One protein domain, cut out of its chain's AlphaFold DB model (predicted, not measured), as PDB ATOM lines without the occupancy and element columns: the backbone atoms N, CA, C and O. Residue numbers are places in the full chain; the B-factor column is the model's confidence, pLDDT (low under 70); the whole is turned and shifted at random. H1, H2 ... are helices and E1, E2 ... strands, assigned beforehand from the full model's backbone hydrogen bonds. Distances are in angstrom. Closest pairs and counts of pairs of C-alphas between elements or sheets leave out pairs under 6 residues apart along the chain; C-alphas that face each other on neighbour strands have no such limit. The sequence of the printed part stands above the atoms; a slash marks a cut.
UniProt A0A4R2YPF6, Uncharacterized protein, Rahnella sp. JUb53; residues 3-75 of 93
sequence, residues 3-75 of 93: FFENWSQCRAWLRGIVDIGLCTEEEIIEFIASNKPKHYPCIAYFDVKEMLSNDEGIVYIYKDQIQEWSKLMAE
ATOM      1  N   PHE A   3      17.783   6.665  33.476       83.06
ATOM      2  CA  PHE A   3      16.698   5.794  33.926       83.06
ATOM      3  C   PHE A   3      17.224   4.778  34.936       83.06
ATOM      4  O   PHE A   3      18.252   4.146  34.697       83.06
ATOM      5  N   PHE A   4      16.505   4.615  36.043       84.00
ATOM      6  CA  PHE A   4      16.849   3.681  37.105       84.00
ATOM      7  C   PHE A   4      15.669   2.767  37.420       84.00
ATOM      8  O   PHE A   4      14.573   3.225  37.748       84.00
ATOM      9  N   GLU A   5      15.916   1.462  37.388       85.38
ATOM     10  CA  GLU A   5      14.936   0.437  37.762       85.38
ATOM     11  C   GLU A   5      15.027   0.039  39.236       85.38
ATOM     12  O   GLU A   5      14.097  -0.548  39.782       85.38
ATOM     13  N   ASN A   6      16.156   0.326  39.883       83.62
ATOM     14  CA  ASN A   6      16.404  -0.012  41.277       83.62
ATOM     15  C   ASN A   6      17.534   0.836  41.882       83.62
ATOM     16  O   ASN A   6      18.280   1.531  41.186       83.62
ATOM     17  N   TRP A   7      17.683   0.716  43.203       81.88
ATOM     18  CA  TRP A   7      18.710   1.409  43.982       81.88
ATOM     19  C   TRP A   7      20.141   1.086  43.536       81.88
ATOM     20  O   TRP A   7      20.992   1.971  43.535       81.88
ATOM     21  N   SER A   8      20.422  -0.150  43.113       84.88
ATOM     22  CA  SER A   8      21.772  -0.554  42.706       84.88
ATOM     23  C   SER A   8      22.260   0.209  41.477       84.88
ATOM     24  O   SER A   8      23.409   0.643  41.456       84.88
ATOM     25  N   GLN A   9      21.390   0.424  40.484       82.75
ATOM     26  CA  GLN A   9      21.722   1.213  39.291       82.75
ATOM     27  C   GLN A   9      21.982   2.686  39.644       82.75
ATOM     28  O   GLN A   9      22.978   3.259  39.210       82.75
ATOM     29  N   CYS A  10      21.126   3.273  40.486       79.75
ATOM     30  CA  CYS A  10      21.275   4.655  40.948       79.75
ATOM     31  C   CYS A  10      22.578   4.853  41.744       79.75
ATOM     32  O   CYS A  10      23.352   5.764  41.461       79.75
ATOM     33  N   ARG A  11      22.882   3.940  42.673       79.12
ATOM     34  CA  ARG A  11      24.116   3.967  43.468       79.12
ATOM     35  C   ARG A  11      25.371   3.811  42.609       79.12
ATOM     36  O   ARG A  11      26.369   4.472  42.880       79.12
ATOM     37  N   ALA A  12      25.346   2.929  41.610       81.62
ATOM     38  CA  ALA A  12      26.477   2.731  40.706       81.62
ATOM     39  C   ALA A  12      26.767   3.994  39.885       81.62
ATOM     40  O   ALA A  12      27.924   4.385  39.752       81.62
ATOM     41  N   TRP A  13      25.718   4.660  39.397       81.12
ATOM     42  CA  TRP A  13      25.852   5.931  38.692       81.12
ATOM     43  C   TRP A  13      26.455   7.025  39.582       81.12
ATOM     44  O   TRP A  13      27.403   7.681  39.163       81.12
ATOM     45  N   LEU A  14      25.981   7.162  40.826       73.69
ATOM     46  CA  LEU A  14      26.530   8.134  41.777       73.69
ATOM     47  C   LEU A  14      27.996   7.842  42.113       73.69
ATOM     48  O   LEU A  14      28.817   8.747  42.078       73.69
ATOM     49  N   ARG A  15      28.374   6.578  42.341       74.00
ATOM     50  CA  ARG A  15      29.785   6.212  42.568       74.00
ATOM     51  C   ARG A  15      30.707   6.587  41.413       74.00
ATOM     52  O   ARG A  15      31.819   7.028  41.667       74.00
ATOM     53  N   GLY A  16      30.223   6.509  40.175       75.56
ATOM     54  CA  GLY A  16      30.982   6.978  39.016       75.56
ATOM     55  C   GLY A  16      31.359   8.465  39.083       75.56
ATOM     56  O   GLY A  16      32.329   8.856  38.445       75.56
ATOM     57  N   ILE A  17      30.639   9.282  39.863       71.50
ATOM     58  CA  ILE A  17      30.947  10.701  40.102       71.50
ATOM     59  C   ILE A  17      32.084  10.858  41.135       71.50
ATOM     60  O   ILE A  17      32.927  11.743  40.981       71.50
ATOM     61  N   VAL A  18      32.162   9.967  42.134       70.94
ATOM     62  CA  VAL A  18      33.316   9.882  43.059       70.94
ATOM     63  C   VAL A  18      34.573   9.487  42.288       70.94
ATOM     64  O   VAL A  18      35.621  10.109  42.435       70.94
ATOM     65  N   ASP A  19      34.460   8.482  41.416       72.88
ATOM     66  CA  ASP A  19      35.601   7.916  40.686       72.88
ATOM     67  C   ASP A  19      36.272   8.930  39.736       72.88
ATOM     68  O   ASP A  19      37.454   8.797  39.417       72.88
ATOM     69  N   ILE A  20      35.543   9.968  39.305       79.38
ATOM     70  CA  ILE A  20      36.068  11.075  38.484       79.38
ATOM     71  C   ILE A  20      36.554  12.277  39.310       79.38
ATOM     72  O   ILE A  20      36.953  13.288  38.733       79.38
ATOM     73  N   GLY A  21      36.544  12.178  40.642       71.81
ATOM     74  CA  GLY A  21      37.095  13.183  41.553       71.81
ATOM     75  C   GLY A  21      36.292  14.482  41.641       71.81
ATOM     76  O   GLY A  21      36.841  15.498  42.057       71.81
ATOM     77  N   LEU A  22      35.016  14.472  41.236       72.69
ATOM     78  CA  LEU A  22      34.145  15.650  41.332       72.69
ATOM     79  C   LEU A  22      33.569  15.854  42.739       72.69
ATOM     80  O   LEU A  22      33.123  16.952  43.052       72.69
ATOM     81  N   CYS A  23      33.564  14.810  43.566       73.94
ATOM     82  CA  CYS A  23      33.107  14.845  44.953       73.94
ATOM     83  C   CYS A  23      33.727  13.689  45.750       73.94
ATOM     84  O   CYS A  23      34.238  12.717  45.184       73.94
ATOM     85  N   THR A  24      33.682  13.809  47.069       80.06
ATOM     86  CA  THR A  24      34.097  12.794  48.041       80.06
ATOM     87  C   THR A  24      32.999  11.752  48.272       80.06
ATOM     88  O   THR A  24      31.830  11.955  47.931       80.06
ATOM     89  N   GLU A  25      33.362  10.607  48.859       75.38
ATOM     90  CA  GLU A  25      32.373   9.579  49.207       75.38
ATOM     91  C   GLU A  25      31.409  10.092  50.290       75.38
ATOM     92  O   GLU A  25      30.213   9.811  50.219       75.38
ATOM     93  N   GLU A  26      31.898  10.901  51.234       78.94
ATOM     94  CA  GLU A  26      31.094  11.552  52.271       78.94
ATOM     95  C   GLU A  26      30.053  12.513  51.679       78.94
ATOM     96  O   GLU A  26      28.867  12.384  51.985       78.94
ATOM     97  N   GLU A  27      30.467  13.407  50.774       75.50
ATOM     98  CA  GLU A  27      29.563  14.344  50.089       75.50
ATOM     99  C   GLU A  27      28.474  13.599  49.312       75.50
ATOM    100  O   GLU A  27      27.303  13.981  49.341       75.50
ATOM    101  N   ILE A  28      28.817  12.478  48.671       74.38
ATOM    102  CA  ILE A  28      27.832  11.666  47.954       74.38
ATOM    103  C   ILE A  28      26.861  10.953  48.889       74.38
ATOM    104  O   ILE A  28      25.688  10.800  48.545       74.38
ATOM    105  N   ILE A  29      27.312  10.500  50.058       74.44
ATOM    106  CA  ILE A  29      26.438   9.860  51.043       74.44
ATOM    107  C   ILE A  29      25.425  10.873  51.581       74.44
ATOM    108  O   ILE A  29      24.231  10.558  51.641       74.44
ATOM    109  N   GLU A  30      25.871  12.080  51.925       79.44
ATOM    110  CA  GLU A  30      25.000  13.168  52.381       79.44
ATOM    111  C   GLU A  30      24.021  13.604  51.285       79.44
ATOM    112  O   GLU A  30      22.814  13.748  51.528       79.44
ATOM    113  N   PHE A  31      24.516  13.714  50.052       75.12
ATOM    114  CA  PHE A  31      23.701  14.028  48.890       75.12
ATOM    115  C   PHE A  31      22.633  12.956  48.640       75.12
ATOM    116  O   PHE A  31      21.464  13.282  48.441       75.12
ATOM    117  N   ILE A  32      22.993  11.670  48.713       71.88
ATOM    118  CA  ILE A  32      22.058  10.542  48.602       71.88
ATOM    119  C   ILE A  32      21.005  10.589  49.697       71.88
ATOM    120  O   ILE A  32      19.833  10.350  49.418       71.88
ATOM    121  N   ALA A  33      21.411  10.832  50.943       74.06
ATOM    122  CA  ALA A  33      20.490  10.855  52.071       74.06
ATOM    123  C   ALA A  33      19.417  11.936  51.879       74.06
ATOM    124  O   ALA A  33      18.241  11.687  52.151       74.06
ATOM    125  N   SER A  34      19.823  13.083  51.337       77.25
ATOM    126  CA  SER A  34      18.948  14.229  51.078       77.25
ATOM    127  C   SER A  34      18.111  14.069  49.804       77.25
ATOM    128  O   SER A  34      16.960  14.492  49.764       77.25
ATOM    129  N   ASN A  35      18.650  13.399  48.780       74.50
ATOM    130  CA  ASN A  35      18.073  13.344  47.432       74.50
ATOM    131  C   ASN A  35      17.702  11.927  46.984       74.50
ATOM    132  O   ASN A  35      17.687  11.632  45.789       74.50
ATOM    133  N   LYS A  36      17.425  11.006  47.909       77.81
ATOM    134  CA  LYS A  36      17.068   9.629  47.550       77.81
ATOM    135  C   LYS A  36      15.748   9.593  46.760       77.81
ATOM    136  O   LYS A  36      14.759  10.177  47.212       77.81
ATOM    137  N   PRO A  37      15.664   8.835  45.649       81.06
ATOM    138  CA  PRO A  37      14.395   8.609  44.963       81.06
ATOM    139  C   PRO A  37      13.363   7.973  45.900       81.06
ATOM    140  O   PRO A  37      13.678   7.033  46.635       81.06
ATOM    141  N   LYS A  38      12.110   8.440  45.842       83.81
ATOM    142  CA  LYS A  38      11.022   7.919  46.688       83.81
ATOM    143  C   LYS A  38      10.631   6.489  46.315       83.81
ATOM    144  O   LYS A  38      10.325   5.689  47.194       83.81
ATOM    145  N   HIS A  39      10.643   6.165  45.024       83.25
ATOM    146  CA  HIS A  39      10.369   4.825  44.511       83.25
ATOM    147  C   HIS A  39      10.966   4.619  43.111       83.25
ATOM    148  O   HIS A  39      11.397   5.561  42.452       83.25
ATOM    149  N   TYR A  40      10.976   3.364  42.667       82.44
ATOM    150  CA  TYR A  40      11.450   2.939  41.351       82.44
ATOM    151  C   TYR A  40      10.306   2.291  40.551       82.44
ATOM    152  O   TYR A  40       9.387   1.746  41.166       82.44
ATOM    153  N   PRO A  41      10.349   2.297  39.204       85.38
ATOM    154  CA  PRO A  41      11.374   2.912  38.357       85.38
ATOM    155  C   PRO A  41      11.208   4.435  38.234       85.38
ATOM    156  O   PRO A  41      10.092   4.959  38.294       85.38
ATOM    157  N   CYS A  42      12.326   5.139  38.043       84.12
ATOM    158  CA  CYS A  42      12.363   6.596  37.923       84.12
ATOM    159  C   CYS A  42      13.370   7.073  36.869       84.12
ATOM    160  O   CYS A  42      14.378   6.419  36.602       84.12
ATOM    161  N   ILE A  43      13.114   8.252  36.313       83.25
ATOM    162  CA  ILE A  43      14.040   9.017  35.485       83.25
ATOM    163  C   ILE A  43      14.614  10.147  36.341       83.25
ATOM    164  O   ILE A  43      13.851  10.896  36.938       83.25
ATOM    165  N   ALA A  44      15.935  10.289  36.374       82.88
ATOM    166  CA  ALA A  44      16.633  11.370  37.056       82.88
ATOM    167  C   ALA A  44      17.275  12.337  36.053       82.88
ATOM    168  O   ALA A  44      17.850  11.918  35.038       82.88
ATOM    169  N   TYR A  45      17.227  13.632  36.337       79.81
ATOM    170  CA  TYR A  45      17.984  14.642  35.604       79.81
ATOM    171  C   TYR A  45      18.385  15.796  36.525       79.81
ATOM    172  O   TYR A  45      17.780  15.997  37.574       79.81
ATOM    173  N   PHE A  46      19.418  16.534  36.126       73.94
ATOM    174  CA  PHE A  46      19.844  17.747  36.818       73.94
ATOM    175  C   PHE A  46      19.009  18.927  36.330       73.94
ATOM    176  O   PHE A  46      18.966  19.169  35.117       73.94
ATOM    177  N   ASP A  47      18.362  19.651  37.243       72.38
ATOM    178  CA  ASP A  47      17.733  20.918  36.890       72.38
ATOM    179  C   ASP A  47      18.780  22.039  36.880       72.38
ATOM    180  O   ASP A  47      19.297  22.478  37.905       72.38
ATOM    181  N   VAL A  48      19.107  22.507  35.677       58.88
ATOM    182  CA  VAL A  48      20.115  23.553  35.459       58.88
ATOM    183  C   VAL A  48      19.628  24.917  35.971       58.88
ATOM    184  O   VAL A  48      20.447  25.803  36.210       58.88
ATOM    185  N   LYS A  49      18.313  25.115  36.161       57.44
ATOM    186  CA  LYS A  49      17.787  26.365  36.729       57.44
ATOM    187  C   LYS A  49      18.072  26.490  38.220       57.44
ATOM    188  O   LYS A  49      18.350  27.602  38.662       57.44
ATOM    189  N   GLU A  50      18.050  25.384  38.961       51.22
ATOM    190  CA  GLU A  50      18.341  25.395  40.401       51.22
ATOM    191  C   GLU A  50      19.853  25.386  40.700       51.22
ATOM    192  O   GLU A  50      20.297  25.911  41.720       51.22
ATOM    193  N   MET A  51      20.686  24.962  39.739       47.03
ATOM    194  CA  MET A  51      22.149  25.101  39.845       47.03
ATOM    195  C   MET A  51      22.636  26.559  39.934       47.03
ATOM    196  O   MET A  51      23.745  26.807  40.397       47.03
ATOM    197  N   LEU A  52      21.822  27.540  39.523       45.75
ATOM    198  CA  LEU A  52      22.123  28.965  39.709       45.75
ATOM    199  C   LEU A  52      21.666  29.504  41.077       45.75
ATOM    200  O   LEU A  52      22.053  30.615  41.439       45.75
ATOM    201  N   SER A  53      20.857  28.749  41.829       52.31
ATOM    202  CA  SER A  53      20.293  29.145  43.127       52.31
ATOM    203  C   SER A  53      20.917  28.439  44.339       52.31
ATOM    204  O   SER A  53      20.394  28.595  45.436       52.31
ATOM    205  N   ASN A  54      22.045  27.733  44.178       47.88
ATOM    206  CA  ASN A  54      22.689  26.887  45.204       47.88
ATOM    207  C   ASN A  54      21.845  25.693  45.694       47.88
ATOM    208  O   ASN A  54      22.274  24.996  46.611       47.88
ATOM    209  N   ASP A  55      20.696  25.425  45.073       51.09
ATOM    210  CA  ASP A  55      19.921  24.209  45.305       51.09
ATOM    211  C   ASP A  55      20.258  23.240  44.169       51.09
ATOM    212  O   ASP A  55      19.729  23.315  43.064       51.09
ATOM    213  N   GLU A  56      21.220  22.348  44.382       56.47
ATOM    214  CA  GLU A  56      21.536  21.308  43.400       56.47
ATOM    215  C   GLU A  56      20.432  20.234  43.399       56.47
ATOM    216  O   GLU A  56      20.560  19.162  43.991       56.47
ATOM    217  N   GLY A  57      19.309  20.531  42.743       66.62
ATOM    218  CA  GLY A  57      18.150  19.650  42.668       66.62
ATOM    219  C   GLY A  57      18.292  18.594  41.572       66.62
ATOM    220  O   GLY A  57      18.125  18.875  40.380       66.62
ATOM    221  N   ILE A  58      18.545  17.335  41.947       72.94
ATOM    222  CA  ILE A  58      18.192  16.220  41.058       72.94
ATOM    223  C   ILE A  58      16.680  16.060  41.094       72.94
ATOM    224  O   ILE A  58      16.086  15.763  42.132       72.94
ATOM    225  N   VAL A  59      16.061  16.180  39.926       80.75
ATOM    226  CA  VAL A  59      14.631  15.952  39.769       80.75
ATOM    227  C   VAL A  59      14.391  14.506  39.355       80.75
ATOM    228  O   VAL A  59      15.028  13.986  38.433       80.75
ATOM    229  N   TYR A  60      13.432  13.870  40.027       82.81
ATOM    230  CA  TYR A  60      12.981  12.516  39.725       82.81
ATOM    231  C   TYR A  60      11.581  12.533  39.121       82.81
ATOM    232  O   TYR A  60      10.641  13.045  39.727       82.81
ATOM    233  N   ILE A  61      11.442  11.913  37.953       83.38
ATOM    234  CA  ILE A  61      10.164  11.636  37.303       83.38
ATOM    235  C   ILE A  61       9.865  10.152  37.475       83.38
ATOM    236  O   ILE A  61      10.631   9.291  37.036       83.38
ATOM    237  N   TYR A  62       8.742   9.837  38.101       87.31
ATOM    238  CA  TYR A  62       8.342   8.465  38.378       87.31
ATOM    239  C   TYR A  62       7.393   7.916  37.313       87.31
ATOM    240  O   TYR A  62       6.651   8.656  36.667       87.31
ATOM    241  N   LYS A  63       7.370   6.587  37.164       80.56
ATOM    242  CA  LYS A  63       6.490   5.898  36.206       80.56
ATOM    243  C   LYS A  63       5.024   6.317  36.318       80.56
ATOM    244  O   LYS A  63       4.391   6.540  35.291       80.56
ATOM    245  N   ASP A  64       4.504   6.450  37.533       79.88
ATOM    246  CA  ASP A  64       3.095   6.792  37.751       79.88
ATOM    247  C   ASP A  64       2.772   8.207  37.254       79.88
ATOM    248  O   ASP A  64       1.717   8.419  36.665       79.88
ATOM    249  N   GLN A  65       3.721   9.146  37.371       78.81
ATOM    250  CA  GLN A  65       3.583  10.501  36.825       78.81
ATOM    251  C   GLN A  65       3.580  10.490  35.294       78.81
ATOM    252  O   GLN A  65       2.787  11.185  34.669       78.81
ATOM    253  N   ILE A  66       4.417   9.651  34.675       77.75
ATOM    254  CA  ILE A  66       4.426   9.471  33.214       77.75
ATOM    255  C   ILE A  66       3.096   8.865  32.750       77.75
ATOM    256  O   ILE A  66       2.532   9.292  31.744       77.75
ATOM    257  N   GLN A  67       2.573   7.878  33.483       78.62
ATOM    258  CA  GLN A  67       1.278   7.275  33.183       78.62
ATOM    259  C   GLN A  67       0.137   8.285  33.334       78.62
ATOM    260  O   GLN A  67      -0.750   8.325  32.483       78.62
ATOM    261  N   GLU A  68       0.156   9.112  34.373       79.19
ATOM    262  CA  GLU A  68      -0.819  10.183  34.576       79.19
ATOM    263  C   GLU A  68      -0.760  11.220  33.447       79.19
ATOM    264  O   GLU A  68      -1.782  11.510  32.829       79.19
ATOM    265  N   TRP A  69       0.437  11.685  33.079       74.00
ATOM    266  CA  TRP A  69       0.631  12.576  31.934       74.00
ATOM    267  C   TRP A  69       0.132  11.969  30.628       74.00
ATOM    268  O   TRP A  69      -0.542  12.646  29.857       74.00
ATOM    269  N   SER A  70       0.416  10.689  30.384       73.94
ATOM    270  CA  SER A  70      -0.041  10.017  29.166       73.94
ATOM    271  C   SER A  70      -1.567   9.981  29.061       73.94
ATOM    272  O   SER A  70      -2.094  10.107  27.962       73.94
ATOM    273  N   LYS A  71      -2.278   9.873  30.193       76.56
ATOM    274  CA  LYS A  71      -3.745   9.926  30.228       76.56
ATOM    275  C   LYS A  71      -4.256  11.330  29.921       76.56
ATOM    276  O   LYS A  71      -5.176  11.459  29.126       76.56
ATOM    277  N   LEU A  72      -3.633  12.361  30.499       74.00
ATOM    278  CA  LEU A  72      -3.993  13.764  30.259       74.00
ATOM    279  C   LEU A  72      -3.758  14.186  28.802       74.00
ATOM    280  O   LEU A  72      -4.537  14.952  28.251       74.00
ATOM    281  N   MET A  73      -2.701  13.666  28.173       66.06
ATOM    282  CA  MET A  73      -2.360  13.950  26.774       66.06
ATOM    283  C   MET A  73      -3.130  13.086  25.763       66.06
ATOM    284  O   MET A  73      -3.087  13.368  24.569       66.06
ATOM    285  N   ALA A  74      -3.802  12.024  26.215       65.62
ATOM    286  CA  ALA A  74      -4.619  11.157  25.368       65.62
ATOM    287  C   ALA A  74      -6.060  11.672  25.191       65.62
ATOM    288  O   ALA A  74      -6.830  11.056  24.451       65.62
ATOM    289  N   GLU A  75      -6.440  12.781  25.840       56.16
ATOM    290  CA  GLU A  75      -7.729  13.424  25.583       56.16
ATOM    291  C   GLU A  75      -7.712  14.133  24.214       56.16
ATOM    292  O   GLU A  75      -6.789  14.897  23.919       56.16
TER     293      GLU A  75
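AT A GLANCE: This is residues 3 to 75 of the 93 residues of an uncharacterized protein of Rahnella sp. JUb53 (UniProt A0A4R2YPF6). A two-stranded hairpin, E1 and E2, stands in the middle of an elongated shape, with a helical hairpin of H1 and H2, spread like a V from its linked end, toward one end and a single helix, H3, toward the other. Residues 67 to 75, of which 67 to 73 belong to H3, stand free and stick out as an arm. The printed part has 73 residues with three named helices and two named strands, in the order H1, H2, E1, E2, H3; the two-stranded sheet, E1 - E2, is antiparallel and the class is mixed, helices and strands. The whole is loose, with a radius of gyration of the C-alphas of 14.3 A, and spans 47 by 30 by 19 A.

HOW THE PARTS SIT: Residues 3 to 4 form a short antiparallel pairing with residues 42 to 43 of E1, residues 42 to 46. H1, residues 7 to 19, and H2, residues 25 to 35, form a helical hairpin. H1 touches H2 with residues 14 to 18 alone; the closest C-alphas are those of Val 18 and Glu 25, 6.2 A apart. The two run opposite ways at a steep tilt of 40 degrees. H1 is apart from E1. E1 and E2, residues 58 to 62, form an antiparallel hairpin, their directions at 156 degrees. Across it N 43 and O 61, and N 61 and O 43, are within hydrogen-bond range, each at 2.8 A. The closest C-alphas of H2 and E2 are those of Asn 35 and Ile 58, 7.0 A apart. H3, residues 63 to 73, touches no helix; its closest C-alpha to E1 is that of Lys 63, 6.2 A from that of Cys 42. Every O i to N i+4 pair is within hydrogen-bond range in H2 and H3, and 7 of 9 in H1.

IN THESE COORDINATES: H1 begins at C-alpha 7, (18.710, 1.409, 43.982), and is 18.4 A long from first to last C-alpha. H2 is 14.9 A long, E1 13.5 A and E2 12.8 A. E1 begins at C-alpha 42, (12.363, 6.596, 37.923). H3 is 15.2 A long and ends at C-alpha 73, (-2.360, 13.950, 26.774).

THE WHOLE: The C-alphas of Gly 21 and Glu 75, 47.6 A apart, are the two farthest apart. Without the stretch that stands free, the body has 64 residues and spans 34 by 29 by 18 A. The printed part has no cut. The link E1 to E2, 11 residues, is long; H2 to E1 is short, and H1 to H2 and E2 to H3 are tight. The mean pLDDT of the printed part is 74.4, and residues 48 to 57 and 73 to 75 are under 70.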